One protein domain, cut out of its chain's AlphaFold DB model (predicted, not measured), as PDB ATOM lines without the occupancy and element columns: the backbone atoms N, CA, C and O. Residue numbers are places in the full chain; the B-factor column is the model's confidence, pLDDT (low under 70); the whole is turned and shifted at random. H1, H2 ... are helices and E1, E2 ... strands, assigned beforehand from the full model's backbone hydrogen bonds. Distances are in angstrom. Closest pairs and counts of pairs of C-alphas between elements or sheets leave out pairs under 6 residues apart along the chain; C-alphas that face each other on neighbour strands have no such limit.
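This is residues 23 to 172 of the 206 residues of the protein "Complex1_51K domain-containing protein" of Chloroflexi bacterium (UniProt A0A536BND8). A strongly twisted wall of four strands has H5 and H6 packed over one face, with H4 crossing H6 near the end of E1; the other face is bare. The helical hairpin H2 and H3 packs on the last residues of H5, and H1 lies beyond H5 and H6, away from the sheet. The printed part has 150 residues, with six named helices and four named strands in the order H1 H2 H3 E1 H4 H5 E2 H6 E3 E4. The mixed sheet runs E1 E2 E4 E3, and the class is mixed, helices and strands. The whole is compact and rounded, with a radius of gyration of the C-alphas of 15.4 A and spans of 36 by 36 by 29 A.

H1, residues 27 to 34, only just touches the hub H5, residues 102 to 116, with 3 pairs of C-alphas within 8 A; the closest are Phe 27 and His 103, 6.5 A. H2, residues 42 to 50, and H3, residues 63 to 71, form a hairpin at a shallow tilt of 29 degrees, opposite ways; their closest C-alphas are Glu 49 and Gly 64, 4.5 A. H3 touches H5 with its residues 112 to 116 alone, closest at C-alphas Ala 71 and Val 116, 4.6 A. E1, residues 79 to 84, is parallel to E2, residues 120 to 125, with N 82 and O 122 within hydrogen-bond range at 2.8 A. H4, residues 93 to 100, touches H6, residues 130 to 144, at a steep tilt of 50 degrees; the closest C-alphas are Thr 99 and Ala 132, 4.2 A. E1, H4, H5 and E2 make a strand-helix-strand unit, two parallel neighbour strands with helices between, its crossover right-handed. H5 is over E2 at a height over the sheet of 8.3 A. H6, on the same face at 9.6 A, runs along the strands, at 15 degrees to E4, residues 166 to 171, on the local plane. E2, H6 and E3, residues 150 to 155, make a split unit, with E4 between the strands; its crossover is right-handed. E4 is antiparallel to E2, with N 123 and O 167 2.8 A apart, and forms a hairpin with E3, with N 153 and O 168 2.9 A apart. Every O i to N i+4 pair is within hydrogen-bond range in H1, H3, H4, H5 and H6, and 4 of 5 in H2.

H1 begins at C-alpha 27 (151.221, 138.774, 223.592). H5 is 21.3 A and H6 21.2 A from first to last C-alpha; E2 and E4 are 16.0 A each. E4 ends at C-alpha 171 (134.120, 143.822, 230.125).

The C-alphas farthest apart are those of Ala 50 and Pro 160, 43.6 A. The printed part has no cut, and its long link is H2 to H3, residues 51 to 62. The mean pLDDT of the printed part is 83.0; 28 residues are under 70, among them residues 154 to 172.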
ATOM      1  N   GLY A  23     162.359 146.064 224.321       87.00
ATOM      2  CA  GLY A  23     161.089 146.764 224.240       87.00
ATOM      3  C   GLY A  23     159.939 146.025 224.919       87.00
ATOM      4  O   GLY A  23     160.105 145.317 225.916       87.00
ATOM      5  N   MET A  24     158.735 146.283 224.411       92.56
ATOM      6  CA  MET A  24     157.491 145.708 224.914       92.56
ATOM      7  C   MET A  24     157.446 144.200 224.633       92.56
ATOM      8  O   MET A  24     157.608 143.795 223.488       92.56
ATOM      9  N   GLU A  25     157.153 143.395 225.655       94.19
ATOM     10  CA  GLU A  25     156.799 141.978 225.485       94.19
ATOM     11  C   GLU A  25     155.507 141.861 224.666       94.19
ATOM     12  O   GLU A  25     154.499 142.468 225.035       94.19
ATOM     13  N   SER A  26     155.541 141.088 223.580       94.44
ATOM     14  CA  SER A  26     154.366 140.773 222.761       94.44
ATOM     15  C   SER A  26     153.429 139.789 223.460       94.44
ATOM     16  O   SER A  26     153.819 139.071 224.388       94.44
ATOM     17  N   PHE A  27     152.184 139.695 222.991       93.88
ATOM     18  CA  PHE A  27     151.221 138.774 223.592       93.88
ATOM     19  C   PHE A  27     151.651 137.304 223.477       93.88
ATOM     20  O   PHE A  27     151.461 136.530 224.415       93.88
ATOM     21  N   ALA A  28     152.284 136.919 222.367       92.69
ATOM     22  CA  ALA A  28     152.779 135.560 222.167       92.69
ATOM     23  C   ALA A  28     153.912 135.209 223.149       92.69
ATOM     24  O   ALA A  28     153.866 134.162 223.790       92.69
ATOM     25  N   GLU A  29     154.891 136.102 223.323       93.06
ATOM     26  CA  GLU A  29     155.983 135.916 224.293       93.06
ATOM     27  C   GLU A  29     155.460 135.868 225.729       93.06
ATOM     28  O   GLU A  29     155.907 135.057 226.541       93.06
ATOM     29  N   HIS A  30     154.474 136.711 226.034       93.69
ATOM     30  CA  HIS A  30     153.801 136.724 227.320       93.69
ATOM     31  C   HIS A  30     153.154 135.369 227.644       93.69
ATOM     32  O   HIS A  30     153.392 134.814 228.719       93.69
ATOM     33  N   LEU A  31     152.388 134.811 226.700       92.56
ATOM     34  CA  LEU A  31     151.762 133.495 226.843       92.56
ATOM     35  C   LEU A  31     152.799 132.372 226.913       92.56
ATOM     36  O   LEU A  31     152.643 131.457 227.715       92.56
ATOM     37  N   ALA A  32     153.877 132.445 226.131       91.94
ATOM     38  CA  ALA A  32     154.959 131.468 226.203       91.94
ATOM     39  C   ALA A  32     155.645 131.469 227.581       91.94
ATOM     40  O   ALA A  32     156.049 130.421 228.078       91.94
ATOM     41  N   ARG A  33     155.754 132.641 228.224       90.38
ATOM     42  CA  ARG A  33     156.420 132.798 229.524       90.38
ATOM     43  C   ARG A  33     155.535 132.469 230.725       90.38
ATOM     44  O   ARG A  33     156.028 131.903 231.701       90.38
ATOM     45  N   LEU A  34     154.277 132.907 230.710       91.06
ATOM     46  CA  LEU A  34     153.369 132.837 231.862       91.06
ATOM     47  C   LEU A  34     152.182 131.894 231.663       91.06
ATOM     48  O   LEU A  34     151.499 131.575 232.636       91.06
ATOM     49  N   GLY A  35     151.946 131.438 230.437       91.62
ATOM     50  CA  GLY A  35     150.708 130.771 230.066       91.62
ATOM     51  C   GLY A  35     149.519 131.739 230.004       91.62
ATOM     52  O   GLY A  35     149.671 132.950 230.190       91.62
ATOM     53  N   PRO A  36     148.312 131.219 229.729       90.00
ATOM     54  CA  PRO A  36     147.093 132.009 229.812       90.00
ATOM     55  C   PRO A  36     146.829 132.441 231.257       90.00
ATOM     56  O   PRO A  36     147.021 131.672 232.203       90.00
ATOM     57  N   ALA A  37     146.327 133.663 231.428       87.50
ATOM     58  CA  ALA A  37     145.939 134.150 232.741       87.50
ATOM     59  C   ALA A  37     144.845 133.263 233.364       87.50
ATOM     60  O   ALA A  37     143.913 132.841 232.667       87.50
ATOM     61  N   PRO A  38     144.900 133.009 234.683       87.25
ATOM     62  CA  PRO A  38     143.794 132.357 235.363       87.25
ATOM     63  C   PRO A  38     142.526 133.217 235.262       87.25
ATOM     64  O   PRO A  38     142.579 134.427 235.043       87.25
ATOM     65  N   ARG A  39     141.358 132.601 235.455       85.31
ATOM     66  CA  ARG A  39     140.100 133.348 235.589       85.31
ATOM     67  C   ARG A  39     139.950 133.858 237.020       85.31
ATOM     68  O   ARG A  39     140.146 133.107 237.974       85.31
ATOM     69  N   GLY A  40     139.589 135.127 237.169       85.06
ATOM     70  CA  GLY A  40     139.313 135.729 238.469       85.06
ATOM     71  C   GLY A  40     137.970 135.245 239.009       85.06
ATOM     72  O   GLY A  40     137.003 135.080 238.267       85.06
ATOM     73  N   ASN A  41     137.904 135.004 240.312       88.25
ATOM     74  CA  ASN A  41     136.696 134.568 241.007       88.25
ATOM     75  C   ASN A  41     136.760 135.000 242.480       88.25
ATOM     76  O   ASN A  41     137.767 135.545 242.932       88.25
ATOM     77  N   ALA A  42     135.699 134.743 243.245       86.81
ATOM     78  CA  ALA A  42     135.669 135.091 244.666       86.81
ATOM     79  C   ALA A  42     136.797 134.413 245.474       86.81
ATOM     80  O   ALA A  42     137.342 135.022 246.393       86.81
ATOM     81  N   ALA A  43     137.214 133.196 245.099       91.94
ATOM     82  CA  ALA A  43     138.300 132.481 245.774       91.94
ATOM     83  C   ALA A  43     139.662 133.185 245.626       91.94
ATOM     84  O   ALA A  43     140.502 133.077 246.519       91.94
ATOM     85  N   MET A  44     139.864 133.983 244.569       93.25
ATOM     86  CA  MET A  44     141.054 134.827 244.408       93.25
ATOM     87  C   MET A  44     141.246 135.787 245.589       93.25
ATOM     88  O   MET A  44     142.376 136.035 246.003       93.25
ATOM     89  N   ILE A  45     140.158 136.310 246.165       93.12
ATOM     90  CA  ILE A  45     140.229 137.228 247.311       93.12
ATOM     91  C   ILE A  45     140.826 136.507 248.522       93.12
ATOM     92  O   ILE A  45     141.737 137.033 249.159       93.12
ATOM     93  N   SER A  46     140.377 135.281 248.797       93.81
ATOM     94  CA  SER A  46     140.925 134.452 249.876       93.81
ATOM     95  C   SER A  46     142.402 134.120 249.647       93.81
ATOM     96  O   SER A  46     143.204 134.234 250.572       93.81
ATOM     97  N   THR A  47     142.794 133.807 248.408       93.94
ATOM     98  CA  THR A  47     144.206 133.605 248.039       93.94
ATOM     99  C   THR A  47     145.048 134.858 248.292       93.94
ATOM    100  O   THR A  47     146.148 134.772 248.841       93.94
ATOM    101  N   LEU A  48     144.537 136.042 247.937       93.44
ATOM    102  CA  LEU A  48     145.230 137.315 248.150       93.44
ATOM    103  C   LEU A  48     145.427 137.627 249.632       93.44
ATOM    104  O   LEU A  48     146.481 138.136 250.012       93.44
ATOM    105  N   GLU A  49     144.457 137.308 250.479       93.88
ATOM    106  CA  GLU A  49     144.605 137.476 251.923       93.88
ATOM    107  C   GLU A  49     145.594 136.496 252.532       93.88
ATOM    108  O   GLU A  49     146.481 136.928 253.266       93.88
ATOM    109  N   ALA A  50     145.507 135.215 252.167       94.94
ATOM    110  CA  ALA A  50     146.457 134.202 252.612       94.94
ATOM    111  C   ALA A  50     147.898 134.533 252.179       94.94
ATOM    112  O   ALA A  50     148.850 134.216 252.886       94.94
ATOM    113  N   SER A  51     148.068 135.207 251.035       93.88
ATOM    114  CA  SER A  51     149.384 135.632 250.544       93.88
ATOM    115  C   SER A  51     150.005 136.795 251.325       93.88
ATOM    116  O   SER A  51     151.206 137.032 251.204       93.88
ATOM    117  N   GLY A  52     149.205 137.564 252.074       92.62
ATOM    118  CA  GLY A  52     149.667 138.785 252.739       92.62
ATOM    119  C   GLY A  52     150.074 139.911 251.778       92.62
ATOM    120  O   GLY A  52     150.832 140.800 252.163       92.62
ATOM    121  N   LEU A  53     149.610 139.895 250.519       92.00
ATOM    122  CA  LEU A  53     150.009 140.885 249.517       92.00
ATOM    123  C   LEU A  53     149.620 142.309 249.942       92.00
ATOM    124  O   LEU A  53     148.445 142.625 250.143       92.00
ATOM    125  N   LEU A  54     150.617 143.193 249.993       92.06
ATOM    126  CA  LEU A  54     150.442 144.609 250.311       92.06
ATOM    127  C   LEU A  54     150.415 145.479 249.049       92.06
ATOM    128  O   LEU A  54     151.119 145.227 248.064       92.06
ATOM    129  N   GLY A  55     149.628 146.552 249.098       87.00
ATOM    130  CA  GLY A  55     149.554 147.547 248.035       87.00
ATOM    131  C   GLY A  55     150.873 148.306 247.847       87.00
ATOM    132  O   GLY A  55     151.486 148.773 248.804       87.00
ATOM    133  N   ARG A  56     151.283 148.500 246.587       85.56
ATOM    134  CA  ARG A  56     152.568 149.128 246.209       85.56
ATOM    135  C   ARG A  56     152.532 150.663 246.079       85.56
ATOM    136  O   ARG A  56     153.511 151.266 245.642       85.56
ATOM    137  N   GLY A  57     151.428 151.293 246.490       74.06
ATOM    138  CA  GLY A  57     151.198 152.747 246.434       74.06
ATOM    139  C   GLY A  57     151.664 153.536 247.668       74.06
ATOM    140  O   GLY A  57     151.162 154.625 247.910       74.06
ATOM    141  N   GLY A  58     152.552 152.972 248.495       75.81
ATOM    142  CA  GLY A  58     153.162 153.652 249.649       75.81
ATOM    143  C   GLY A  58     152.444 153.464 250.991       75.81
ATOM    144  O   GLY A  58     153.100 153.446 252.021       75.81
ATOM    145  N   ALA A  59     151.126 153.237 251.000       81.69
ATOM    146  CA  ALA A  59     150.372 152.994 252.241       81.69
ATOM    147  C   ALA A  59     150.418 151.535 252.740       81.69
ATOM    148  O   ALA A  59     149.931 151.251 253.828       81.69
ATOM    149  N   GLY A  60     150.918 150.595 251.927       84.50
ATOM    150  CA  GLY A  60     151.055 149.188 252.322       84.50
ATOM    151  C   GLY A  60     149.742 148.478 252.680       84.50
ATOM    152  O   GLY A  60     149.771 147.479 253.384       84.50
ATOM    153  N   PHE A  61     148.585 148.971 252.229       89.81
ATOM    154  CA  PHE A  61     147.293 148.393 252.614       89.81
ATOM    155  C   PHE A  61     147.123 146.956 252.066       89.81
ATOM    156  O   PHE A  61     147.420 146.749 250.883       89.81
ATOM    157  N   PRO A  62     146.614 145.984 252.853       94.56
ATOM    158  CA  PRO A  62     146.401 144.610 252.390       94.56
ATOM    159  C   PRO A  62     145.443 144.530 251.194       94.56
ATOM    160  O   PRO A  62     144.296 144.982 251.259       94.56
ATOM    161  N   VAL A  63     145.905 143.939 250.091       94.06
ATOM    162  CA  VAL A  63     145.159 143.895 248.824       94.06
ATOM    163  C   VAL A  63     143.892 143.053 248.955       94.06
ATOM    164  O   VAL A  63     142.827 143.509 248.542       94.06
ATOM    165  N   GLY A  64     143.984 141.875 249.581       93.31
ATOM    166  CA  GLY A  64     142.839 140.977 249.759       93.31
ATOM    167  C   GLY A  64     141.693 141.622 250.544       93.31
ATOM    168  O   GLY A  64     140.570 141.677 250.048       93.31
ATOM    169  N   ARG A  65     141.997 142.270 251.681       93.69
ATOM    170  CA  ARG A  65     141.002 143.008 252.480       93.69
ATOM    171  C   ARG A  65     140.330 144.126 251.680       93.69
ATOM    172  O   ARG A  65     139.128 144.345 251.803       93.69
ATOM    173  N   LYS A  66     141.100 144.840 250.850       91.94
ATOM    174  CA  LYS A  66     140.556 145.885 249.971       91.94
ATOM    175  C   LYS A  66     139.580 145.295 248.953       91.94
ATOM    176  O   LYS A  66     138.533 145.885 248.717       91.94
ATOM    177  N   TRP A  67     139.932 144.169 248.338       94.19
ATOM    178  CA  TRP A  67     139.086 143.522 247.335       94.19
ATOM    179  C   TRP A  67     137.821 142.939 247.956       94.19
ATOM    180  O   TRP A  67     136.750 143.130 247.386       94.19
ATOM    181  N   ARG A  68     137.913 142.326 249.144       93.69
ATOM    182  CA  ARG A  68     136.744 141.839 249.888       93.69
ATOM    183  C   ARG A  68     135.739 142.952 250.161       93.69
ATOM    184  O   ARG A  68     134.578 142.819 249.797       93.69
ATOM    185  N   ALA A  69     136.212 144.078 250.694       91.88
ATOM    186  CA  ALA A  69     135.353 145.221 250.993       91.88
ATOM    187  C   ALA A  69     134.624 145.775 249.754       91.88
ATOM    188  O   ALA A  69     133.568 146.380 249.892       91.88
ATOM    189  N   VAL A  70     135.180 145.604 248.548       90.88
ATOM    190  CA  VAL A  70     134.496 145.969 247.297       90.88
ATOM    191  C   VAL A  70     133.506 144.885 246.880       90.88
ATOM    192  O   VAL A  70     132.384 145.215 246.518       90.88
ATOM    193  N   ALA A  71     133.899 143.612 246.940       89.19
ATOM    194  CA  ALA A  71     133.064 142.490 246.517       89.19
ATOM    195  C   ALA A  71     131.800 142.310 247.381       89.19
ATOM    196  O   ALA A  71     130.784 141.837 246.882       89.19
ATOM    197  N   GLU A  72     131.854 142.696 248.657       89.88
ATOM    198  CA  GLU A  72     130.727 142.610 249.599       89.88
ATOM    199  C   GLU A  72     129.738 143.781 249.481       89.88
ATOM    200  O   GLU A  72     128.657 143.739 250.070       89.88
ATOM    201  N   ARG A  73     130.066 144.827 248.712       87.25
ATOM    202  CA  ARG A  73     129.152 145.951 248.483       87.25
ATOM    203  C   ARG A  73     128.113 145.582 247.430       87.25
ATOM    204  O   ARG A  73     128.430 145.426 246.256       87.25
ATOM    205  N   SER A  74     126.862 145.468 247.860       68.31
ATOM    206  CA  SER A  74     125.713 145.141 247.008       68.31
ATOM    207  C   SER A  74     125.085 146.359 246.319       68.31
ATOM    208  O   SER A  74     124.284 146.200 245.400       68.31
ATOM    209  N   ASP A  75     125.444 147.571 246.740       72.69
ATOM    210  CA  ASP A  75     124.756 148.827 246.430       72.69
ATOM    211  C   ASP A  75     125.399 149.650 245.300       72.69
ATOM    212  O   ASP A  75     124.809 150.624 244.830       72.69
ATOM    213  N   ALA A  76     126.589 149.271 244.824       72.12
ATOM    214  CA  ALA A  76     127.324 150.037 243.821       72.12
ATOM    215  C   ALA A  76     127.987 149.153 242.760       72.12
ATOM    216  O   ALA A  76     128.550 148.099 243.050       72.12
ATOM    217  N   ARG A  77     127.994 149.629 241.508       81.69
ATOM    218  CA  ARG A  77     128.786 149.001 240.442       81.69
ATOM    219  C   ARG A  77     130.272 149.227 240.708       81.69
ATOM    220  O   ARG A  77     130.736 150.367 240.713       81.69
ATOM    221  N   ALA A  78     131.016 148.145 240.907       87.56
ATOM    222  CA  ALA A  78     132.458 148.207 241.078       87.56
ATOM    223  C   ALA A  78     133.157 148.613 239.768       87.56
ATOM    224  O   ALA A  78     132.792 148.166 238.679       87.56
ATOM    225  N   VAL A  79     134.204 149.431 239.894       89.50
ATOM    226  CA  VAL A  79     135.126 149.791 238.811       89.50
ATOM    227  C   VAL A  79     136.543 149.524 239.296       89.50
ATOM    228  O   VAL A  79     136.912 149.912 240.407       89.50
ATOM    229  N   VAL A  80     137.359 148.883 238.463       91.44
ATOM    230  CA  VAL A  80     138.783 148.690 238.752       91.44
ATOM    231  C   VAL A  80     139.577 149.834 238.146       91.44
ATOM    232  O   VAL A  80     139.596 150.011 236.936       91.44
ATOM    233  N   LEU A  81     140.275 150.596 238.983       90.75
ATOM    234  CA  LEU A  81     141.193 151.644 238.543       90.75
ATOM    235  C   LEU A  81     142.640 151.154 238.656       90.75
ATOM    236  O   LEU A  81     143.165 150.990 239.759       90.75
ATOM    237  N   VAL A  82     143.296 150.969 237.516       90.75
ATOM    238  CA  VAL A  82     144.733 150.713 237.438       90.75
ATOM    239  C   VAL A  82     145.449 152.057 237.410       90.75
ATOM    240  O   VAL A  82     145.370 152.805 236.433       90.75
ATOM    241  N   ASN A  83     146.132 152.377 238.506       88.06
ATOM    242  CA  ASN A  83     146.856 153.631 238.637       88.06
ATOM    243  C   ASN A  83     148.277 153.506 238.067       88.06
ATOM    244  O   ASN A  83     149.111 152.819 238.647       88.06
ATOM    245  N   GLY A  84     148.537 154.191 236.958       83.19
ATOM    246  CA  GLY A  84     149.860 154.410 236.363       83.19
ATOM    247  C   GLY A  84     150.290 155.877 236.385       83.19
ATOM    248  O   GLY A  84     151.176 156.274 235.622       83.19
ATOM    249  N   ALA A  85     149.630 156.713 237.194       75.62
ATOM    250  CA  ALA A  85     150.105 158.057 237.479       75.62
ATOM    251  C   ALA A  85     151.154 157.980 238.582       75.62
ATOM    252  O   ALA A  85     150.854 157.875 239.772       75.62
ATOM    253  N   GLU A  86     152.398 158.006 238.140       71.25
ATOM    254  CA  GLU A  86     153.565 158.061 238.998       71.25
ATOM    255  C   GLU A  86     153.764 159.522 239.420       71.25
ATOM    256  O   GLU A  86     154.041 160.383 238.589       71.25
ATOM    257  N   GLY A  87     153.478 159.825 240.689       62.62
ATOM    258  CA  GLY A  87     153.556 161.189 241.233       62.62
ATOM    259  C   GLY A  87     154.908 161.535 241.859       62.62
ATOM    260  O   GLY A  87     155.163 162.704 242.130       62.62
ATOM    261  N   GLU A  88     155.758 160.534 242.095       68.19
ATOM    262  CA  GLU A  88     157.098 160.704 242.663       68.19
ATOM    263  C   GLU A  88     158.114 160.855 241.514       68.19
ATOM    264  O   GLU A  88     158.261 159.907 240.740       68.19
ATOM    265  N   PRO A  89     158.831 161.993 241.391       55.25
ATOM    266  CA  PRO A  89     159.660 162.320 240.220       55.25
ATOM    267  C   PRO A  89     160.741 161.294 239.848       55.25
ATOM    268  O   PRO A  89     161.170 161.251 238.699       55.25
ATOM    269  N   LEU A  90     161.189 160.483 240.810       60.38
ATOM    270  CA  LEU A  90     162.244 159.476 240.629       60.38
ATOM    271  C   LEU A  90     161.720 158.037 240.601       60.38
ATOM    272  O   LEU A  90     162.483 157.102 240.363       60.38
ATOM    273  N   SER A  91     160.425 157.833 240.848       73.50
ATOM    274  CA  SER A  91     159.820 156.520 240.667       73.50
ATOM    275  C   SER A  91     159.534 156.350 239.176       73.50
ATOM    276  O   SER A  91     158.880 157.194 238.569       73.50
ATOM    277  N   ALA A  92     160.037 155.265 238.587       79.56
ATOM    278  CA  ALA A  92     159.719 154.854 237.215       79.56
ATOM    279  C   ALA A  92     159.163 153.423 237.152       79.56
ATOM    280  O   ALA A  92     159.136 152.809 236.085       79.56
ATOM    281  N   LYS A  93     158.783 152.837 238.292       82.94
ATOM    282  CA  LYS A  93     158.438 151.415 238.417       82.94
ATOM    283  C   LYS A  93     157.151 151.089 237.660       82.94
ATOM    284  O   LYS A  93     157.110 150.106 236.921       82.94
ATOM    285  N   ASP A  94     156.131 151.936 237.801       85.62
ATOM    286  CA  ASP A  94     154.809 151.687 237.232       85.62
ATOM    287  C   ASP A  94     154.859 151.951 235.726       85.62
ATOM    288  O   ASP A  94     154.397 151.132 234.926       85.62
ATOM    289  N   ARG A  95     155.536 153.034 235.319       87.31
ATOM    290  CA  ARG A  95     155.806 153.322 233.908       87.31
ATOM    291  C   ARG A  95     156.627 152.220 233.239       87.31
ATOM    292  O   ARG A  95     156.277 151.804 232.135       87.31
ATOM    293  N   THR A  96     157.703 151.755 233.874       89.81
ATOM    294  CA  THR A  96     158.563 150.689 233.332       89.81
ATOM    295  C   THR A  96     157.770 149.402 233.155       89.81
ATOM    296  O   THR A  96     157.815 148.809 232.081       89.81
ATOM    297  N   LEU A  97     156.974 149.010 234.157       91.00
ATOM    298  CA  LEU A  97     156.136 147.817 234.074       91.00
ATOM    299  C   LEU A  97     155.103 147.919 232.943       91.00
ATOM    300  O   LEU A  97     154.992 146.999 232.140       91.00
ATOM    301  N   MET A  98     154.393 149.043 232.833       92.25
ATOM    302  CA  MET A  98     153.401 149.253 231.770       92.25
ATOM    303  C   MET A  98     154.023 149.322 230.371       92.25
ATOM    304  O   MET A  98     153.364 148.970 229.399       92.25
ATOM    305  N   THR A  99     155.272 149.781 230.260       92.88
ATOM    306  CA  THR A  99     155.978 149.877 228.973       92.88
ATOM    307  C   THR A  99     156.530 148.521 228.540       92.88
ATOM    308  O   THR A  99     156.340 148.116 227.399       92.88
ATOM    309  N   ALA A 100     157.202 147.808 229.447       93.69
ATOM    310  CA  ALA A 100     157.888 146.561 229.128       93.69
ATOM    311  C   ALA A 100     156.960 145.338 229.169       93.69
ATOM    312  O   ALA A 100     157.161 144.393 228.408       93.69
ATOM    313  N   ARG A 101     155.964 145.329 230.066       95.06
ATOM    314  CA  ARG A 101     155.084 144.179 230.348       95.06
ATOM    315  C   ARG A 101     153.605 144.580 230.406       95.06
ATOM    316  O   ARG A 101     152.932 144.302 231.403       95.06
ATOM    317  N   PRO A 102     153.060 145.220 229.358       94.56
ATOM    318  CA  PRO A 102     151.669 145.657 229.368       94.56
ATOM    319  C   PRO A 102     150.693 144.489 229.543       94.56
ATOM    320  O   PRO A 102     149.750 144.625 230.312       94.56
ATOM    321  N   HIS A 103     150.932 143.325 228.930       94.75
ATOM    322  CA  HIS A 103     150.040 142.164 229.062       94.75
ATOM    323  C   HIS A 103     149.886 141.680 230.507       94.75
ATOM    324  O   HIS A 103     148.769 141.412 230.936       94.75
ATOM    325  N   LEU A 104     150.965 141.697 231.296       94.38
ATOM    326  CA  LEU A 104     150.905 141.369 232.722       94.38
ATOM    327  C   LEU A 104     150.032 142.363 233.507       94.38
ATOM    328  O   LEU A 104     149.304 141.977 234.421       94.38
ATOM    329  N   VAL A 105     150.084 143.649 233.143       93.62
ATOM    330  CA  VAL A 105     149.219 144.683 233.732       93.62
ATOM    331  C   VAL A 105     147.756 144.440 233.359       93.62
ATOM    332  O   VAL A 105     146.886 144.544 234.224       93.62
ATOM    333  N   LEU A 106     147.481 144.098 232.096       93.31
ATOM    334  CA  LEU A 106     146.128 143.808 231.621       93.31
ATOM    335  C   LEU A 106     145.547 142.568 232.317       93.31
ATOM    336  O   LEU A 106     144.415 142.632 232.787       93.31
ATOM    337  N   ASP A 107     146.326 141.499 232.493       93.56
ATOM    338  CA  ASP A 107     145.883 140.302 233.221       93.56
ATOM    339  C   ASP A 107     145.548 140.586 234.673       93.56
ATOM    340  O   ASP A 107     144.485 140.192 235.151       93.56
ATOM    341  N   GLY A 108     146.408 141.330 235.373       93.50
ATOM    342  CA  GLY A 108     146.127 141.743 236.745       93.50
ATOM    343  C   GLY A 108     144.839 142.565 236.848       93.50
ATOM    344  O   GLY A 108     144.057 142.388 237.784       93.50
ATOM    345  N   ALA A 109     144.584 143.435 235.869       93.19
ATOM    346  CA  ALA A 109     143.388 144.266 235.833       93.19
ATOM    347  C   ALA A 109     142.111 143.451 235.563       93.19
ATOM    348  O   ALA A 109     141.093 143.655 236.230       93.19
ATOM    349  N   LEU A 110     142.179 142.499 234.629       91.50
ATOM    350  CA  LEU A 110     141.095 141.569 234.312       91.50
ATOM    351  C   LEU A 110     140.777 140.655 235.495       91.50
ATOM    352  O   LEU A 110     139.614 140.516 235.872       91.50
ATOM    353  N   LEU A 111     141.807 140.087 236.125       92.62
ATOM    354  CA  LEU A 111     141.686 139.270 237.328       92.62
ATOM    355  C   LEU A 111     141.014 140.036 238.462       92.62
ATOM    356  O   LEU A 111     140.097 139.512 239.098       92.62
ATOM    357  N   ALA A 112     141.430 141.284 238.687       93.31
ATOM    358  CA  ALA A 112     140.812 142.152 239.677       93.31
ATOM    359  C   ALA A 112     139.330 142.358 239.387       93.31
ATOM    360  O   ALA A 112     138.500 142.108 240.258       93.31
ATOM    361  N   ALA A 113     138.991 142.742 238.157       92.19
ATOM    362  CA  ALA A 113     137.614 143.028 237.788       92.19
ATOM    363  C   ALA A 113     136.717 141.797 237.901       92.19
ATOM    364  O   ALA A 113     135.616 141.869 238.447       92.19
ATOM    365  N   GLN A 114     137.207 140.640 237.458       91.25
ATOM    366  CA  GLN A 114     136.474 139.386 237.570       91.25
ATOM    367  C   GLN A 114     136.219 139.008 239.035       91.25
ATOM    368  O   GLN A 114     135.086 138.662 239.378       91.25
ATOM    369  N   SER A 115     137.236 139.153 239.891       92.69
ATOM    370  CA  SER A 115     137.187 138.766 241.307       92.69
ATOM    371  C   SER A 115     136.282 139.668 242.148       92.69
ATOM    372  O   SER A 115     135.605 139.174 243.043       92.69
ATOM    373  N   VAL A 116     136.240 140.972 241.855       92.38
ATOM    374  CA  VAL A 116     135.403 141.942 242.592       92.38
ATOM    375  C   VAL A 116     134.052 142.217 241.927       92.38
ATOM    376  O   VAL A 116     133.298 143.061 242.400       92.38
ATOM    377  N   GLY A 117     133.744 141.548 240.812       89.25
ATOM    378  CA  GLY A 117     132.484 141.751 240.093       89.25
ATOM    379  C   GLY A 117     132.391 143.066 239.309       89.25
ATOM    380  O   GLY A 117     131.286 143.505 239.010       89.25
ATOM    381  N   ALA A 118     133.515 143.697 238.961       89.94
ATOM    382  CA  ALA A 118     133.518 144.914 238.151       89.94
ATOM    383  C   ALA A 118     133.263 144.617 236.663       89.94
ATOM    384  O   ALA A 118     133.785 143.648 236.102       89.94
ATOM    385  N   GLU A 119     132.492 145.493 236.020       86.62
ATOM    386  CA  GLU A 119     132.220 145.479 234.572       86.62
ATOM    387  C   GLU A 119     133.152 146.430 233.799       86.62
ATOM    388  O   GLU A 119     133.277 146.338 232.579       86.62
ATOM    389  N   GLU A 120     133.823 147.345 234.502       87.31
ATOM    390  CA  GLU A 120     134.684 148.366 233.911       87.31
ATOM    391  C   GLU A 120     136.070 148.356 234.568       87.31
ATOM    392  O   GLU A 120     136.208 148.322 235.796       87.31
ATOM    393  N   VAL A 121     137.102 148.420 233.728       89.69
ATOM    394  CA  VAL A 121     138.495 148.630 234.127       89.69
ATOM    395  C   VAL A 121     138.974 149.933 233.498       89.69
ATOM    396  O   VAL A 121     138.858 150.140 232.294       89.69
ATOM    397  N   VAL A 122     139.565 150.815 234.292       89.69
ATOM    398  CA  VAL A 122     140.131 152.083 233.832       89.69
ATOM    399  C   VAL A 122     141.635 152.070 234.069       89.69
ATOM    400  O   VAL A 122     142.085 151.970 235.207       89.69
ATOM    401  N   LEU A 123     142.424 152.211 233.005       89.88
ATOM    402  CA  LEU A 123     143.868 152.434 233.083       89.88
ATOM    403  C   LEU A 123     144.123 153.944 233.078       89.88
ATOM    404  O   LEU A 123     143.876 154.637 232.083       89.88
ATOM    405  N   TYR A 124     144.617 154.462 234.197       87.56
ATOM    406  CA  TYR A 124     144.955 155.870 234.360       87.56
ATOM    407  C   TYR A 124     146.460 156.064 234.194       87.56
ATOM    408  O   TYR A 124     147.225 155.735 235.093       87.56
ATOM    409  N   VAL A 125     146.889 156.590 233.047       85.19
ATOM    410  CA  VAL A 125     148.312 156.721 232.700       85.19
ATOM    411  C   VAL A 125     148.645 158.186 232.471       85.19
ATOM    412  O   VAL A 125     147.971 158.845 231.683       85.19
ATOM    413  N   GLY A 126     149.693 158.684 233.135       80.81
ATOM    414  CA  GLY A 126     150.170 160.065 233.007       80.81
ATOM    415  C   GLY A 126     150.409 160.498 231.552       80.81
ATOM    416  O   GLY A 126     150.838 159.705 230.714       80.81
ATOM    417  N   SER A 127     150.156 161.772 231.238       76.81
ATOM    418  CA  SER A 127     150.299 162.321 229.879       76.81
ATOM    419  C   SER A 127     151.751 162.298 229.405       76.81
ATOM    420  O   SER A 127     152.000 162.024 228.235       76.81
ATOM    421  N   ALA A 128     152.700 162.490 230.322       77.88
ATOM    422  CA  ALA A 128     154.136 162.399 230.064       77.88
ATOM    423  C   ALA A 128     154.626 160.961 229.778       77.88
ATOM    424  O   ALA A 128     155.765 160.765 229.360       77.88
ATOM    425  N   HIS A 129     153.798 159.931 229.996       83.56
ATOM    426  CA  HIS A 129     154.189 158.520 229.871       83.56
ATOM    427  C   HIS A 129     153.801 157.948 228.499       83.56
ATOM    428  O   HIS A 129     153.107 156.933 228.403       83.56
ATOM    429  N   SER A 130     154.236 158.604 227.419       85.12
ATOM    430  CA  SER A 130     153.896 158.231 226.036       85.12
ATOM    431  C   SER A 130     154.236 156.773 225.699       85.12
ATOM    432  O   SER A 130     153.397 156.080 225.127       85.12
ATOM    433  N   GLY A 131     155.402 156.276 226.130       89.31
ATOM    434  CA  GLY A 131     155.821 154.882 225.923       89.31
ATOM    435  C   GLY A 131     154.870 153.859 226.554       89.31
ATOM    436  O   GLY A 131     154.414 152.944 225.875       89.31
ATOM    437  N   ALA A 132     154.475 154.063 227.815       89.06
ATOM    438  CA  ALA A 132     153.516 153.190 228.498       89.06
ATOM    439  C   ALA A 132     152.138 153.216 227.820       89.06
ATOM    440  O   ALA A 132     151.488 152.186 227.662       89.06
ATOM    441  N   ARG A 133     151.695 154.398 227.370       88.94
ATOM    442  CA  ARG A 133     150.434 154.554 226.629       88.94
ATOM    443  C   ARG A 133     150.461 153.810 225.292       88.94
ATOM    444  O   ARG A 133     149.465 153.178 224.940       88.94
ATOM    445  N   ALA A 134     151.567 153.904 224.557       91.19
ATOM    446  CA  ALA A 134     151.750 153.217 223.283       91.19
ATOM    447  C   ALA A 134     151.787 151.695 223.476       91.19
ATOM    448  O   ALA A 134     151.041 150.987 222.805       91.19
ATOM    449  N   ALA A 135     152.560 151.216 224.454       93.50
ATOM    450  CA  ALA A 135     152.663 149.799 224.792       93.50
ATOM    451  C   ALA A 135     151.307 149.201 225.195       93.50
ATOM    452  O   ALA A 135     150.876 148.204 224.626       93.50
ATOM    453  N   LEU A 136     150.568 149.855 226.099       91.94
ATOM    454  CA  LEU A 136     149.220 149.411 226.471       91.94
ATOM    455  C   LEU A 136     148.269 149.414 225.270       91.94
ATOM    456  O   LEU A 136     147.495 148.477 225.108       91.94
ATOM    457  N   SER A 137     148.329 150.436 224.409       91.00
ATOM    458  CA  SER A 137     147.482 150.500 223.208       91.00
ATOM    459  C   SER A 137     147.753 149.344 222.251       91.00
ATOM    460  O   SER A 137     146.810 148.728 221.760       91.00
ATOM    461  N   ARG A 138     149.030 149.028 222.028       93.06
ATOM    462  CA  ARG A 138     149.450 147.897 221.203       93.06
ATOM    463  C   ARG A 138     149.031 146.565 221.824       93.06
ATOM    464  O   ARG A 138     148.411 145.759 221.145       93.06
ATOM    465  N   ALA A 139     149.273 146.377 223.117       93.75
ATOM    466  CA  ALA A 139     148.896 145.164 223.834       93.75
ATOM    467  C   ALA A 139     147.380 144.900 223.815       93.75
ATOM    468  O   ALA A 139     146.949 143.757 223.679       93.75
ATOM    469  N   MET A 140     146.563 145.955 223.922       90.44
ATOM    470  CA  MET A 140     145.107 145.850 223.773       90.44
ATOM    471  C   MET A 140     144.713 145.417 222.354       90.44
ATOM    472  O   MET A 140     143.842 144.566 222.204       90.44
ATOM    473  N   ALA A 141     145.373 145.956 221.322       90.50
ATOM    474  CA  ALA A 141     145.124 145.568 219.934       90.50
ATOM    475  C   ALA A 141     145.513 144.104 219.658       90.50
ATOM    476  O   ALA A 141     144.718 143.375 219.071       90.50
ATOM    477  N   GLU A 142     146.681 143.664 220.143       92.31
ATOM    478  CA  GLU A 142     147.151 142.273 220.023       92.31
ATOM    479  C   GLU A 142     146.179 141.282 220.680       92.31
ATOM    480  O   GLU A 142     145.926 140.204 220.151       92.31
ATOM    481  N   ARG A 143     145.573 141.651 221.813       89.25
ATOM    482  CA  ARG A 143     144.562 140.818 222.480       89.25
ATOM    483  C   ARG A 143     143.245 140.774 221.722       89.25
ATOM    484  O   ARG A 143     142.676 139.699 221.531       89.25
ATOM    485  N   SER A 144     142.776 141.919 221.231       83.94
ATOM    486  CA  SER A 144     141.535 141.988 220.454       83.94
ATOM    487  C   SER A 144     141.593 141.173 219.160       83.94
ATOM    488  O   SER A 144     140.585 140.568 218.802       83.94
ATOM    489  N   SER A 145     142.745 141.088 218.485       81.12
ATOM    490  CA  SER A 145     142.878 140.266 217.272       81.12
ATOM    491  C   SER A 145     142.826 138.758 217.536       81.12
ATOM    492  O   SER A 145     142.597 137.994 216.605       81.12
ATOM    493  N   THR A 146     142.997 138.320 218.788       76.38
ATOM    494  CA  THR A 146     142.918 136.898 219.183       76.38
ATOM    495  C   THR A 146     141.523 136.448 219.635       76.38
ATOM    496  O   THR A 146     141.346 135.291 220.006       76.38
ATOM    497  N   GLY A 147     140.520 137.335 219.596       66.75
ATOM    498  CA  GLY A 147     139.134 136.997 219.948       66.75
ATOM    499  C   GLY A 147     138.823 137.015 221.450       66.75
ATOM    500  O   GLY A 147     137.795 136.483 221.870       66.75
ATOM    501  N   GLU A 148     139.674 137.631 222.279       68.19
ATOM    502  CA  GLU A 148     139.386 137.815 223.706       68.19
ATOM    503  C   GLU A 148     138.106 138.667 223.883       68.19
ATOM    504  O   GLU A 148     137.977 139.741 223.296       68.19
ATOM    505  N   SER A 149     137.139 138.214 224.695       59.84
ATOM    506  CA  SER A 149     135.789 138.819 224.818       59.84
ATOM    507  C   SER A 149     135.748 140.227 225.444       59.84
ATOM    508  O   SER A 149     134.673 140.776 225.702       59.84
ATOM    509  N   ALA A 150     136.907 140.816 225.732       69.94
ATOM    510  CA  ALA A 150     137.041 142.134 226.327       69.94
ATOM    511  C   ALA A 150     137.084 143.221 225.238       69.94
ATOM    512  O   ALA A 150     137.886 143.163 224.307       69.94
ATOM    513  N   SER A 151     136.238 144.249 225.371       74.56
ATOM    514  CA  SER A 151     136.234 145.393 224.450       74.56
ATOM    515  C   SER A 151     137.039 146.557 225.025       74.56
ATOM    516  O   SER A 151     136.669 147.149 226.044       74.56
ATOM    517  N   TRP A 152     138.143 146.900 224.365       74.69
ATOM    518  CA  TRP A 152     139.038 147.977 224.783       74.69
ATOM    519  C   TRP A 152     138.675 149.283 224.079       74.69
ATOM    520  O   TRP A 152     138.638 149.347 222.853       74.69
ATOM    521  N   THR A 153     138.427 150.350 224.843       75.12
ATOM    522  CA  THR A 153     138.124 151.672 224.278       75.12
ATOM    523  C   THR A 153     139.044 152.745 224.846       75.12
ATOM    524  O   THR A 153     139.257 152.879 226.052       75.12
ATOM    525  N   ARG A 154     139.604 153.572 223.968       67.94
ATOM    526  CA  ARG A 154     140.320 154.771 224.401       67.94
ATOM    527  C   ARG A 154     139.306 155.895 224.568       67.94
ATOM    528  O   ARG A 154     138.631 156.244 223.606       67.94
ATOM    529  N   ARG A 155     139.215 156.480 225.765       66.44
ATOM    530  CA  ARG A 155     138.346 157.639 226.005       66.44
ATOM    531  C   ARG A 155     139.191 158.898 226.199       66.44
ATOM    532  O   ARG A 155     140.147 158.874 226.976       66.44
ATOM    533  N   PRO A 156     138.869 160.011 225.521       53.88
ATOM    534  CA  PRO A 156     139.464 161.292 225.874       53.88
ATOM    535  C   PRO A 156     139.114 161.626 227.333       53.88
ATOM    536  O   PRO A 156     138.073 161.202 227.847       53.88
ATOM    537  N   ALA A 157     140.006 162.336 228.027       51.72
ATOM    538  CA  ALA A 157     139.750 162.756 229.400       51.72
ATOM    539  C   ALA A 157     138.461 163.598 229.451       51.72
ATOM    540  O   ALA A 157     138.264 164.490 228.629       51.72
ATOM    541  N   MET A 158     137.569 163.308 230.405       43.06
ATOM    542  CA  MET A 158     136.438 164.194 230.681       43.06
ATOM    543  C   MET A 158     136.994 165.491 231.285       43.06
ATOM    544  O   MET A 158     137.597 165.451 232.358       43.06
ATOM    545  N   SER A 159     136.742 166.607 230.592       41.62
ATOM    546  CA  SER A 159     137.129 167.997 230.886       41.62
ATOM    547  C   SER A 159     138.483 168.466 230.298       41.62
ATOM    548  O   SER A 159     139.492 167.776 230.456       41.62
ATOM    549  N   PRO A 160     138.543 169.656 229.654       40.91
ATOM    550  CA  PRO A 160     139.742 170.189 228.986       40.91
ATOM    551  C   PRO A 160     140.847 170.670 229.949       40.91
ATOM    552  O   PRO A 160     141.882 171.167 229.512       40.91
ATOM    553  N   ALA A 161     140.678 170.510 231.264       46.06
ATOM    554  CA  ALA A 161     141.643 170.967 232.254       46.06
ATOM    555  C   ALA A 161     142.514 169.814 232.790       46.06
ATOM    556  O   ALA A 161     142.110 169.050 233.664       46.06
ATOM    557  N   ARG A 162     143.759 169.744 232.296       48.47
ATOM    558  CA  ARG A 162     144.947 169.220 233.011       48.47
ATOM    559  C   ARG A 162     144.872 167.795 233.590       48.47
ATOM    560  O   ARG A 162     145.598 167.496 234.536       48.47
ATOM    561  N   ARG A 163     144.047 166.888 233.058       53.47
ATOM    562  CA  ARG A 163     144.069 165.471 233.466       53.47
ATOM    563  C   ARG A 163     144.631 164.591 232.350       53.47
ATOM    564  O   ARG A 163     144.278 164.779 231.187       53.47
ATOM    565  N   PRO A 164     145.516 163.639 232.680       54.97
ATOM    566  CA  PRO A 164     146.124 162.793 231.683       54.97
ATOM    567  C   PRO A 164     145.084 161.840 231.063       54.97
ATOM    568  O   PRO A 164     144.070 161.509 231.690       54.97
ATOM    569  N   PRO A 165     145.312 161.419 229.812       58.53
ATOM    570  CA  PRO A 165     144.393 160.570 229.059       58.53
ATOM    571  C   PRO A 165     144.136 159.217 229.743       58.53
ATOM    572  O   PRO A 165     145.041 158.601 230.304       58.53
ATOM    573  N   ARG A 166     142.890 158.733 229.658       62.19
ATOM    574  CA  ARG A 166     142.421 157.496 230.304       62.19
ATOM    575  C   ARG A 166     142.126 156.425 229.256       62.19
ATOM    576  O   ARG A 166     141.580 156.728 228.198       62.19
ATOM    577  N   PHE A 167     142.459 155.174 229.540       61.09
ATOM    578  CA  PHE A 167     141.931 154.053 228.761       61.09
ATOM    579  C   PHE A 167     140.837 153.376 229.569       61.09
ATOM    580  O   PHE A 167     141.001 153.161 230.768       61.09
ATOM    581  N   THR A 168     139.726 153.065 228.914       62.62
ATOM    582  CA  THR A 168     138.588 152.402 229.538       62.62
ATOM    583  C   THR A 168     138.342 151.085 228.825       62.62
ATOM    584  O   THR A 168     137.987 151.030 227.648       62.62
ATOM    585  N   LEU A 169     138.502 150.008 229.563       63.16
ATOM    586  CA  LEU A 169     138.072 148.686 229.171       63.16
ATOM    587  C   LEU A 169     136.660 148.447 229.688       63.16
ATOM    588  O   LEU A 169     136.398 148.590 230.883       63.16
ATOM    589  N   SER A 170     135.785 148.019 228.785       63.75
ATOM    590  CA  SER A 170     134.478 147.482 229.139       63.75
ATOM    591  C   SER A 170     134.512 145.967 228.989       63.75
ATOM    592  O   SER A 170     134.806 145.439 227.908       63.75
ATOM    593  N   LEU A 171     134.226 145.271 230.085       58.88
ATOM    594  CA  LEU A 171     134.120 143.822 230.125       58.88
ATOM    595  C   LEU A 171     132.670 143.438 229.862       58.88
ATOM    596  O   LEU A 171     131.805 143.596 230.721       58.88
ATOM    597  N   ARG A 172     132.397 142.895 228.672       55.41
ATOM    598  CA  ARG A 172     131.101 142.272 228.397       55.41
ATOM    599  C   ARG A 172     131.092 140.893 229.045       55.41
ATOM    600  O   ARG A 172     131.718 139.968 228.540       55.41
TER     601      ARG A 172